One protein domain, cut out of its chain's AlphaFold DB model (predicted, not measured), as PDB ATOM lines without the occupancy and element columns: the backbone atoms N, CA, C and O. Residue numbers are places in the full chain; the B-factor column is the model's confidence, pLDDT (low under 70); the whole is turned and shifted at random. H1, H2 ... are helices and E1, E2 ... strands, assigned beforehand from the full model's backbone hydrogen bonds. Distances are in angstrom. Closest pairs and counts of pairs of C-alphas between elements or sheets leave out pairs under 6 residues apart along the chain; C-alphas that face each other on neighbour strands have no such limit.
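Overview. This is residues 28 to 95 of the 97 residues of an uncharacterized protein of Betaproteobacteria bacterium HGW-Betaproteobacteria-18 (UniProt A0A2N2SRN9). Look first for a long two-stranded hairpin, E2 and E3, which runs along much of an elongated domain; at one end of the domain lies a second, short pair of strands, E1 and E4, and beyond the end of E3 the backbone turns and folds back through H2. Two short helices, H1 and H3, lie nearer the middle. The printed part has 68 residues, with three named helices and four named strands in the order E1, H1, E2, E3, H2, H3, E4, and its class is mixed, helices and strands. Both two-stranded sheets, in the orders E2 - E3 and E1 - E4, are antiparallel. The whole is only just compact, close to loose, with a radius of gyration of the C-alphas of 12.8 A and spans of 40 by 21 by 17 A.

Arrangement. Begin at E2, residues 51 to 56, and E3, residues 64 to 73, a hairpin whose directions stand at 177 degrees; N 52 and O 69 are 2.8 A apart, and N 67 and O 55 are 2.9 A apart, both within hydrogen-bond range. Next look at H1, residues 41 to 45, which is near E3. The helix H2, residues 78 to 84, has one pair of C-alphas within 8 A of E3, those of Glu 79 and Val 72, 7.7 A apart. H3, residues 88 to 91, only just touches H1, with 3 pairs of C-alphas within 8 A, the closest being those of Phe 44 and Tyr 91, 6.4 A apart. H2 and H3 are apart. Then find E1, residues 36 to 39, and E4, residues 92 to 94, antiparallel at 158 degrees, where N 37 and O 93 are 2.8 A apart and N 93 and O 38 are 2.9 A apart, within hydrogen-bond range. E4 is apart from both E2 and E3. Every O i to N i+4 pair is within hydrogen-bond range in H1 and H2, while H3 is too short for such a pair.

Along the chain. Find C-alpha 64 at (-1.545, -3.716, -13.859); from there E3 runs 25.8 A to C-alpha 73 at (16.009, -21.229, -6.614). E2 measures 13.2 A, and H2 9.9 A. E1 measures 7.9 A from C-alpha 36 at (-1.165, 7.628, -10.845), H1 6.0 A, H3 5.8 A and E4 6.4 A.

Size, cuts and confidence. Look for the two C-alphas farthest apart at Asp 75 and Arg 95, 41.3 A from each other. The printed part has no cut. The link from E2 to E3, 7 residues, is short, and the other links between named elements are tight. The mean pLDDT of the printed part is 91.7, and no printed residue is under 70.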
ATOM      1  N   PRO A  28      -4.470  -2.317  -6.593       80.62
ATOM      2  CA  PRO A  28      -5.735  -2.488  -5.908       80.62
ATOM      3  C   PRO A  28      -6.800  -1.581  -6.526       80.62
ATOM      4  O   PRO A  28      -6.539  -0.432  -6.883       80.62
ATOM      5  N   SER A  29      -8.040  -2.069  -6.564       79.44
ATOM      6  CA  SER A  29      -9.190  -1.341  -7.118       79.44
ATOM      7  C   SER A  29      -9.506  -0.016  -6.412       79.44
ATOM      8  O   SER A  29     -10.296   0.775  -6.921       79.44
ATOM      9  N   SER A  30      -8.907   0.234  -5.245       80.69
ATOM     10  CA  SER A  30      -8.992   1.502  -4.519       80.69
ATOM     11  C   SER A  30      -8.128   2.619  -5.114       80.69
ATOM     12  O   SER A  30      -8.309   3.770  -4.728       80.69
ATOM     13  N   VAL A  31      -7.182   2.306  -6.005       82.81
ATOM     14  CA  VAL A  31      -6.316   3.299  -6.654       82.81
ATOM     15  C   VAL A  31      -7.004   3.836  -7.904       82.81
ATOM     16  O   VAL A  31      -7.351   3.085  -8.816       82.81
ATOM     17  N   GLU A  32      -7.176   5.154  -7.975       87.88
ATOM     18  CA  GLU A  32      -7.655   5.801  -9.191       87.88
ATOM     19  C   GLU A  32      -6.535   5.824 -10.242       87.88
ATOM     20  O   GLU A  32      -5.566   6.573 -10.121       87.88
ATOM     21  N   LEU A  33      -6.664   4.999 -11.288       86.94
ATOM     22  CA  LEU A  33      -5.623   4.819 -12.311       86.94
ATOM     23  C   LEU A  33      -5.217   6.134 -12.997       86.94
ATOM     24  O   LEU A  33      -4.042   6.337 -13.289       86.94
ATOM     25  N   SER A  34      -6.160   7.054 -13.224       87.00
ATOM     26  CA  SER A  34      -5.904   8.386 -13.802       87.00
ATOM     27  C   SER A  34      -5.070   9.297 -12.905       87.00
ATOM     28  O   SER A  34      -4.443  10.233 -13.403       87.00
ATOM     29  N   ALA A  35      -5.058   9.039 -11.598       88.62
ATOM     30  CA  ALA A  35      -4.329   9.840 -10.628       88.62
ATOM     31  C   ALA A  35      -2.887   9.343 -10.418       88.62
ATOM     32  O   ALA A  35      -2.086  10.053  -9.811       88.62
ATOM     33  N   ILE A  36      -2.527   8.162 -10.940       90.19
ATOM     34  CA  ILE A  36      -1.165   7.628 -10.845       90.19
ATOM     35  C   ILE A  36      -0.206   8.522 -11.632       90.19
ATOM     36  O   ILE A  36      -0.325   8.681 -12.848       90.19
ATOM     37  N   GLU A  37       0.766   9.084 -10.922       91.31
ATOM     38  CA  GLU A  37       1.812   9.925 -11.486       91.31
ATOM     39  C   GLU A  37       2.998   9.106 -11.979       91.31
ATOM     40  O   GLU A  37       3.531   9.349 -13.061       91.31
ATOM     41  N   SER A  38       3.444   8.162 -11.153       92.44
ATOM     42  CA  SER A  38       4.628   7.360 -11.423       92.44
ATOM     43  C   SER A  38       4.640   6.081 -10.594       92.44
ATOM     44  O   SER A  38       3.940   5.962  -9.586       92.44
ATOM     45  N   VAL A  39       5.457   5.129 -11.041       93.12
ATOM     46  CA  VAL A  39       5.710   3.858 -10.364       93.12
ATOM     47  C   VAL A  39       7.215   3.707 -10.166       93.12
ATOM     48  O   VAL A  39       7.986   3.869 -11.117       93.12
ATOM     49  N   ASP A  40       7.643   3.382  -8.948       95.50
ATOM     50  CA  ASP A  40       9.035   3.070  -8.632       95.50
ATOM     51  C   ASP A  40       9.357   1.613  -8.990       95.50
ATOM     52  O   ASP A  40       9.370   0.696  -8.164       95.50
ATOM     53  N   TYR A  41       9.626   1.406 -10.276       95.00
ATOM     54  CA  TYR A  41      10.012   0.108 -10.822       95.00
ATOM     55  C   TYR A  41      11.320  -0.429 -10.233       95.00
ATOM     56  O   TYR A  41      11.510  -1.643 -10.189       95.00
ATOM     57  N   ALA A  42      12.229   0.445  -9.795       95.19
ATOM     58  CA  ALA A  42      13.494   0.020  -9.210       95.19
ATOM     59  C   ALA A  42      13.268  -0.571  -7.813       95.19
ATOM     60  O   ALA A  42      13.781  -1.650  -7.516       95.19
ATOM     61  N   ALA A  43      12.450   0.091  -6.990       95.00
ATOM     62  CA  ALA A  43      12.047  -0.421  -5.687       95.00
ATOM     63  C   ALA A  43      11.228  -1.716  -5.808       95.00
ATOM     64  O   ALA A  43      11.448  -2.645  -5.033       95.00
ATOM     65  N   PHE A  44      10.340  -1.820  -6.802       95.38
ATOM     66  CA  PHE A  44       9.599  -3.058  -7.050       95.38
ATOM     67  C   PHE A  44      10.520  -4.212  -7.489       95.38
ATOM     68  O   PHE A  44      10.416  -5.321  -6.966       95.38
ATOM     69  N   ALA A  45      11.464  -3.961  -8.403       95.25
ATOM     70  CA  ALA A  45      12.420  -4.970  -8.858       95.25
ATOM     71  C   ALA A  45      13.366  -5.449  -7.741       95.25
ATOM     72  O   ALA A  45      13.833  -6.585  -7.788       95.25
ATOM     73  N   ALA A  46      13.618  -4.618  -6.724       94.75
ATOM     74  CA  ALA A  46      14.472  -4.953  -5.584       94.75
ATOM     75  C   ALA A  46      13.912  -6.073  -4.685       94.75
ATOM     76  O   ALA A  46      14.651  -6.592  -3.851       94.75
ATOM     77  N   ASN A  47      12.646  -6.474  -4.859       93.56
ATOM     78  CA  ASN A  47      12.079  -7.646  -4.180       93.56
ATOM     79  C   ASN A  47      12.639  -8.978  -4.696       93.56
ATOM     80  O   ASN A  47      12.444 -10.002  -4.048       93.56
ATOM     81  N   PHE A  48      13.299  -8.976  -5.857       95.38
ATOM     82  CA  PHE A  48      13.751 -10.189  -6.527       95.38
ATOM     83  C   PHE A  48      15.270 -10.212  -6.648       95.38
ATOM     84  O   PHE A  48      15.889  -9.245  -7.101       95.38
ATOM     85  N   SER A  49      15.882 -11.346  -6.330       95.31
ATOM     86  CA  SER A  49      17.322 -11.552  -6.514       95.31
ATOM     87  C   SER A  49      17.719 -11.594  -7.992       95.31
ATOM     88  O   SER A  49      18.837 -11.207  -8.350       95.31
ATOM     89  N   ARG A  50      16.809 -12.039  -8.871       96.44
ATOM     90  CA  ARG A  50      17.049 -12.125 -10.316       96.44
ATOM     91  C   ARG A  50      15.787 -11.867 -11.139       96.44
ATOM     92  O   ARG A  50      14.968 -12.753 -11.376       96.44
ATOM     93  N   VAL A  51      15.703 -10.654 -11.678       97.38
ATOM     94  CA  VAL A  51      14.737 -10.285 -12.720       97.38
ATOM     95  C   VAL A  51      15.304 -10.665 -14.089       97.38
ATOM     96  O   VAL A  51      16.395 -10.234 -14.460       97.38
ATOM     97  N   LEU A  52      14.571 -11.486 -14.839       96.69
ATOM     98  CA  LEU A  52      14.897 -11.851 -16.219       96.69
ATOM     99  C   LEU A  52      14.436 -10.776 -17.203       96.69
ATOM    100  O   LEU A  52      15.133 -10.482 -18.168       96.69
ATOM    101  N   GLU A  53      13.249 -10.223 -16.962       97.38
ATOM    102  CA  GLU A  53      12.620  -9.203 -17.795       97.38
ATOM    103  C   GLU A  53      11.529  -8.513 -16.974       97.38
ATOM    104  O   GLU A  53      10.759  -9.179 -16.283       97.38
ATOM    105  N   MET A  54      11.406  -7.193 -17.092       97.25
ATOM    106  CA  MET A  54      10.284  -6.444 -16.532       97.25
ATOM    107  C   MET A  54       9.684  -5.558 -17.610       97.25
ATOM    108  O   MET A  54      10.376  -4.754 -18.233       97.25
ATOM    109  N   ARG A  55       8.380  -5.702 -17.826       96.12
ATOM    110  CA  ARG A  55       7.632  -4.934 -18.815       96.12
ATOM    111  C   ARG A  55       6.638  -4.045 -18.108       96.12
ATOM    112  O   ARG A  55       5.634  -4.532 -17.593       96.12
ATOM    113  N   ALA A  56       6.936  -2.752 -18.119       94.25
ATOM    114  CA  ALA A  56       5.987  -1.727 -17.732       94.25
ATOM    115  C   ALA A  56       4.782  -1.745 -18.679       94.25
ATOM    116  O   ALA A  56       4.911  -1.971 -19.888       94.25
ATOM    117  N   THR A  57       3.613  -1.505 -18.117       92.19
ATOM    118  CA  THR A  57       2.345  -1.378 -18.835       92.19
ATOM    119  C   THR A  57       1.872   0.071 -18.798       92.19
ATOM    120  O   THR A  57       2.382   0.905 -18.050       92.19
ATOM    121  N   ASP A  58       0.864   0.378 -19.610       90.06
ATOM    122  CA  ASP A  58       0.122   1.629 -19.485       90.06
ATOM    123  C   ASP A  58      -0.847   1.526 -18.296       90.06
ATOM    124  O   ASP A  58      -2.018   1.168 -18.443       90.06
ATOM    125  N   PHE A  59      -0.326   1.775 -17.095       88.31
ATOM    126  CA  PHE A  59      -1.068   1.677 -15.833       88.31
ATOM    127  C   PHE A  59      -2.197   2.712 -15.698       88.31
ATOM    128  O   PHE A  59      -3.043   2.582 -14.818       88.31
ATOM    129  N   ASN A  60      -2.248   3.736 -16.561       85.00
ATOM    130  CA  ASN A  60      -3.383   4.657 -16.605       85.00
ATOM    131  C   ASN A  60      -4.581   4.055 -17.367       85.00
ATOM    132  O   ASN A  60      -5.703   4.534 -17.211       85.00
ATOM    133  N   HIS A  61      -4.358   3.000 -18.160       85.81
ATOM    134  CA  HIS A  61      -5.396   2.290 -18.914       85.81
ATOM    135  C   HIS A  61      -5.708   0.895 -18.363       85.81
ATOM    136  O   HIS A  61      -6.834   0.417 -18.515       85.81
ATOM    137  N   TYR A  62      -4.732   0.235 -17.736       87.62
ATOM    138  CA  TYR A  62      -4.871  -1.117 -17.197       87.62
ATOM    139  C   TYR A  62      -4.556  -1.134 -15.702       87.62
ATOM    140  O   TYR A  62      -3.609  -0.475 -15.284       87.62
ATOM    141  N   PRO A  63      -5.265  -1.938 -14.891       89.00
ATOM    142  CA  PRO A  63      -5.007  -2.027 -13.456       89.00
ATOM    143  C   PRO A  63      -3.708  -2.772 -13.120       89.00
ATOM    144  O   PRO A  63      -3.454  -3.037 -11.967       89.00
ATOM    145  N   VAL A  64      -2.848  -3.083 -14.086       92.06
ATOM    146  CA  VAL A  64      -1.545  -3.716 -13.859       92.06
ATOM    147  C   VAL A  64      -0.482  -2.685 -14.196       92.06
ATOM    148  O   VAL A  64      -0.626  -2.024 -15.226       92.06
ATOM    149  N   PHE A  65       0.582  -2.570 -13.393       93.06
ATOM    150  CA  PHE A  65       1.715  -1.683 -13.706       93.06
ATOM    151  C   PHE A  65       2.947  -2.404 -14.265       93.06
ATOM    152  O   PHE A  65       3.759  -1.781 -14.952       93.06
ATOM    153  N   ALA A  66       3.101  -3.708 -14.010       95.25
ATOM    154  CA  ALA A  66       4.204  -4.483 -14.568       95.25
ATOM    155  C   ALA A  66       3.888  -5.974 -14.738       95.25
ATOM    156  O   ALA A  66       3.273  -6.608 -13.879       95.25
ATOM    157  N   PHE A  67       4.425  -6.550 -15.814       95.94
ATOM    158  CA  PHE A  67       4.660  -7.989 -15.941       95.94
ATOM    159  C   PHE A  67       6.143  -8.264 -15.732       95.94
ATOM    160  O   PHE A  67       6.975  -7.761 -16.490       95.94
ATOM    161  N   THR A  68       6.475  -9.077 -14.734       96.81
ATOM    162  CA  THR A  68       7.869  -9.322 -14.350       96.81
ATOM    163  C   THR A  68       8.172 -10.802 -14.392       96.81
ATOM    164  O   THR A  68       7.507 -11.606 -13.747       96.81
ATOM    165  N   PHE A  69       9.177 -11.167 -15.172       97.31
ATOM    166  CA  PHE A  69       9.707 -12.514 -15.247       97.31
ATOM    167  C   PHE A  69      10.906 -12.601 -14.320       97.31
ATOM    168  O   PHE A  69      11.850 -11.819 -14.448       97.31
ATOM    169  N   VAL A  70      10.874 -13.554 -13.402       97.19
ATOM    170  CA  VAL A  70      11.916 -13.743 -12.392       97.19
ATOM    171  C   VAL A  70      12.413 -15.178 -12.410       97.19
ATOM    172  O   VAL A  70      11.713 -16.085 -12.867       97.19
ATOM    173  N   GLU A  71      13.635 -15.368 -11.936       96.88
ATOM    174  CA  GLU A  71      14.242 -16.675 -11.700       96.88
ATOM    175  C   GLU A  71      14.582 -16.775 -10.215       96.88
ATOM    176  O   GLU A  71      15.302 -15.931  -9.695       96.88
ATOM    177  N   VAL A  72      14.083 -17.811  -9.549       96.12
ATOM    178  CA  VAL A  72      14.367 -18.109  -8.139       96.12
ATOM    179  C   VAL A  72      14.941 -19.523  -8.009       96.12
ATOM    180  O   VAL A  72      14.768 -20.343  -8.923       96.12
ATOM    181  N   PRO A  73      15.643 -19.849  -6.911       96.25
ATOM    182  CA  PRO A  73      16.009 -21.229  -6.614       96.25
ATOM    183  C   PRO A  73      14.755 -22.111  -6.533       96.25
ATOM    184  O   PRO A  73      13.742 -21.726  -5.959       96.25
ATOM    185  N   ALA A  74      14.790 -23.308  -7.117       94.62
ATOM    186  CA  ALA A  74      13.616 -24.188  -7.133       94.62
ATOM    187  C   ALA A  74      13.222 -24.715  -5.738       94.62
ATOM    188  O   ALA A  74      12.108 -25.204  -5.557       94.62
ATOM    189  N   ASP A  75      14.140 -24.654  -4.775       96.12
ATOM    190  CA  ASP A  75      13.973 -25.058  -3.381       96.12
ATOM    191  C   ASP A  75      13.685 -23.886  -2.428       96.12
ATOM    192  O   ASP A  75      13.435 -24.126  -1.246       96.12
ATOM    193  N   ASP A  76      13.662 -22.647  -2.929       95.88
ATOM    194  CA  ASP A  76      13.378 -21.446  -2.145       95.88
ATOM    195  C   ASP A  76      12.459 -20.485  -2.910       95.88
ATOM    196  O   ASP A  76      12.867 -19.779  -3.831       95.88
ATOM    197  N   LEU A  77      11.189 -20.457  -2.503       94.50
ATOM    198  CA  LEU A  77      10.161 -19.582  -3.073       94.50
ATOM    199  C   LEU A  77       9.869 -18.363  -2.191       94.50
ATOM    200  O   LEU A  77       8.896 -17.655  -2.443       94.50
ATOM    201  N   SER A  78      10.695 -18.103  -1.174       94.81
ATOM    202  CA  SER A  78      10.433 -17.063  -0.173       94.81
ATOM    203  C   SER A  78      10.246 -15.670  -0.780       94.81
ATOM    204  O   SER A  78       9.368 -14.933  -0.340       94.81
ATOM    205  N   GLU A  79      10.999 -15.326  -1.829       94.12
ATOM    206  CA  GLU A  79      10.843 -14.065  -2.571       94.12
ATOM    207  C   GLU A  79       9.466 -13.960  -3.255       94.12
ATOM    208  O   GLU A  79       8.838 -12.899  -3.250       94.12
ATOM    209  N   LEU A  80       8.969 -15.070  -3.816       94.62
ATOM    210  CA  LEU A  80       7.654 -15.118  -4.461       94.62
ATOM    211  C   LEU A  80       6.528 -15.027  -3.427       94.62
ATOM    212  O   LEU A  80       5.570 -14.280  -3.625       94.62
ATOM    213  N   ASP A  81       6.655 -15.741  -2.309       93.75
ATOM    214  CA  ASP A  81       5.684 -15.688  -1.214       93.75
ATOM    215  C   ASP A  81       5.630 -14.290  -0.578       93.75
ATOM    216  O   ASP A  81       4.549 -13.787  -0.262       93.75
ATOM    217  N   ALA A  82       6.783 -13.629  -0.438       91.94
ATOM    218  CA  ALA A  82       6.869 -12.269   0.079       91.94
ATOM    219  C   ALA A  82       6.150 -11.263  -0.832       91.94
ATOM    220  O   ALA A  82       5.362 -10.457  -0.333       91.94
ATOM    221  N   VAL A  83       6.368 -11.321  -2.154       91.19
ATOM    222  CA  VAL A  83       5.723 -10.376  -3.081       91.19
ATOM    223  C   VAL A  83       4.224 -10.641  -3.247       91.19
ATOM    224  O   VAL A  83       3.462  -9.698  -3.442       91.19
ATOM    225  N   LEU A  84       3.770 -11.894  -3.120       89.00
ATOM    226  CA  LEU A  84       2.344 -12.242  -3.175       89.00
ATOM    227  C   LEU A  84       1.529 -11.583  -2.053       89.00
ATOM    228  O   LEU A  84       0.352 -11.285  -2.247       89.00
ATOM    229  N   GLY A  85       2.140 -11.373  -0.884       82.81
ATOM    230  CA  GLY A  85       1.525 -10.687   0.255       82.81
ATOM    231  C   GLY A  85       1.868  -9.200   0.365       82.81
ATOM    232  O   GLY A  85       1.431  -8.559   1.321       82.81
ATOM    233  N   ALA A  86       2.671  -8.659  -0.553       85.50
ATOM    234  CA  ALA A  86       3.171  -7.295  -0.459       85.50
ATOM    235  C   ALA A  86       2.091  -6.260  -0.797       85.50
ATOM    236  O   ALA A  86       1.272  -6.439  -1.699       85.50
ATOM    237  N   ASP A  87       2.139  -5.128  -0.095       86.50
ATOM    238  CA  ASP A  87       1.360  -3.954  -0.465       86.50
ATOM    239  C   ASP A  87       2.036  -3.240  -1.638       86.50
ATOM    240  O   ASP A  87       2.996  -2.491  -1.470       86.50
ATOM    241  N   LEU A  88       1.530  -3.482  -2.845       87.31
ATOM    242  CA  LEU A  88       2.098  -2.903  -4.058       87.31
ATOM    243  C   LEU A  88       1.834  -1.395  -4.193       87.31
ATOM    244  O   LEU A  88       2.466  -0.745  -5.029       87.31
ATOM    245  N   THR A  89       0.951  -0.813  -3.372       86.44
ATOM    246  CA  THR A  89       0.692   0.637  -3.404       86.44
ATOM    247  C   THR A  89       1.896   1.455  -2.956       86.44
ATOM    248  O   THR A  89       2.039   2.596  -3.388       86.44
ATOM    249  N   SER A  90       2.821   0.868  -2.184       89.75
ATOM    250  CA  SER A  90       4.053   1.540  -1.757       89.75
ATOM    251  C   SER A  90       4.971   1.928  -2.917       89.75
ATOM    252  O   SER A  90       5.848   2.770  -2.745       89.75
ATOM    253  N   TYR A  91       4.795   1.307  -4.087       92.00
ATOM    254  CA  TYR A  91       5.570   1.604  -5.293       92.00
ATOM    255  C   TYR A  91       4.909   2.660  -6.179       92.00
ATOM    256  O   TYR A  91       5.475   3.020  -7.208       92.00
ATOM    257  N   VAL A  92       3.721   3.148  -5.824       91.44
ATOM    258  CA  VAL A  92       2.903   4.015  -6.672       91.44
ATOM    259  C   VAL A  92       2.810   5.396  -6.044       91.44
ATOM    260  O   VAL A  92       2.413   5.545  -4.893       91.44
ATOM    261  N   THR A  93       3.134   6.427  -6.822       91.31
ATOM    262  CA  THR A  93       2.875   7.818  -6.434       91.31
ATOM    263  C   THR A  93       1.621   8.303  -7.144       91.31
ATOM    264  O   THR A  93       1.504   8.180  -8.364       91.31
ATOM    265  N   VAL A  94       0.688   8.864  -6.380       89.25
ATOM    266  CA  VAL A  94      -0.566   9.437  -6.876       89.25
ATOM    267  C   VAL A  94      -0.464  10.958  -6.775       89.25
ATOM    268  O   VAL A  94       0.035  11.468  -5.773       89.25
ATOM    269  N   ARG A  95      -0.920  11.686  -7.798       83.81
ATOM    270  CA  ARG A  95      -0.992  13.151  -7.737       83.81
ATOM    271  C   ARG A  95      -1.994  13.566  -6.666       83.81
ATOM    272  O   ARG A  95      -3.121  13.073  -6.660       83.81
TER     273      ARG A  95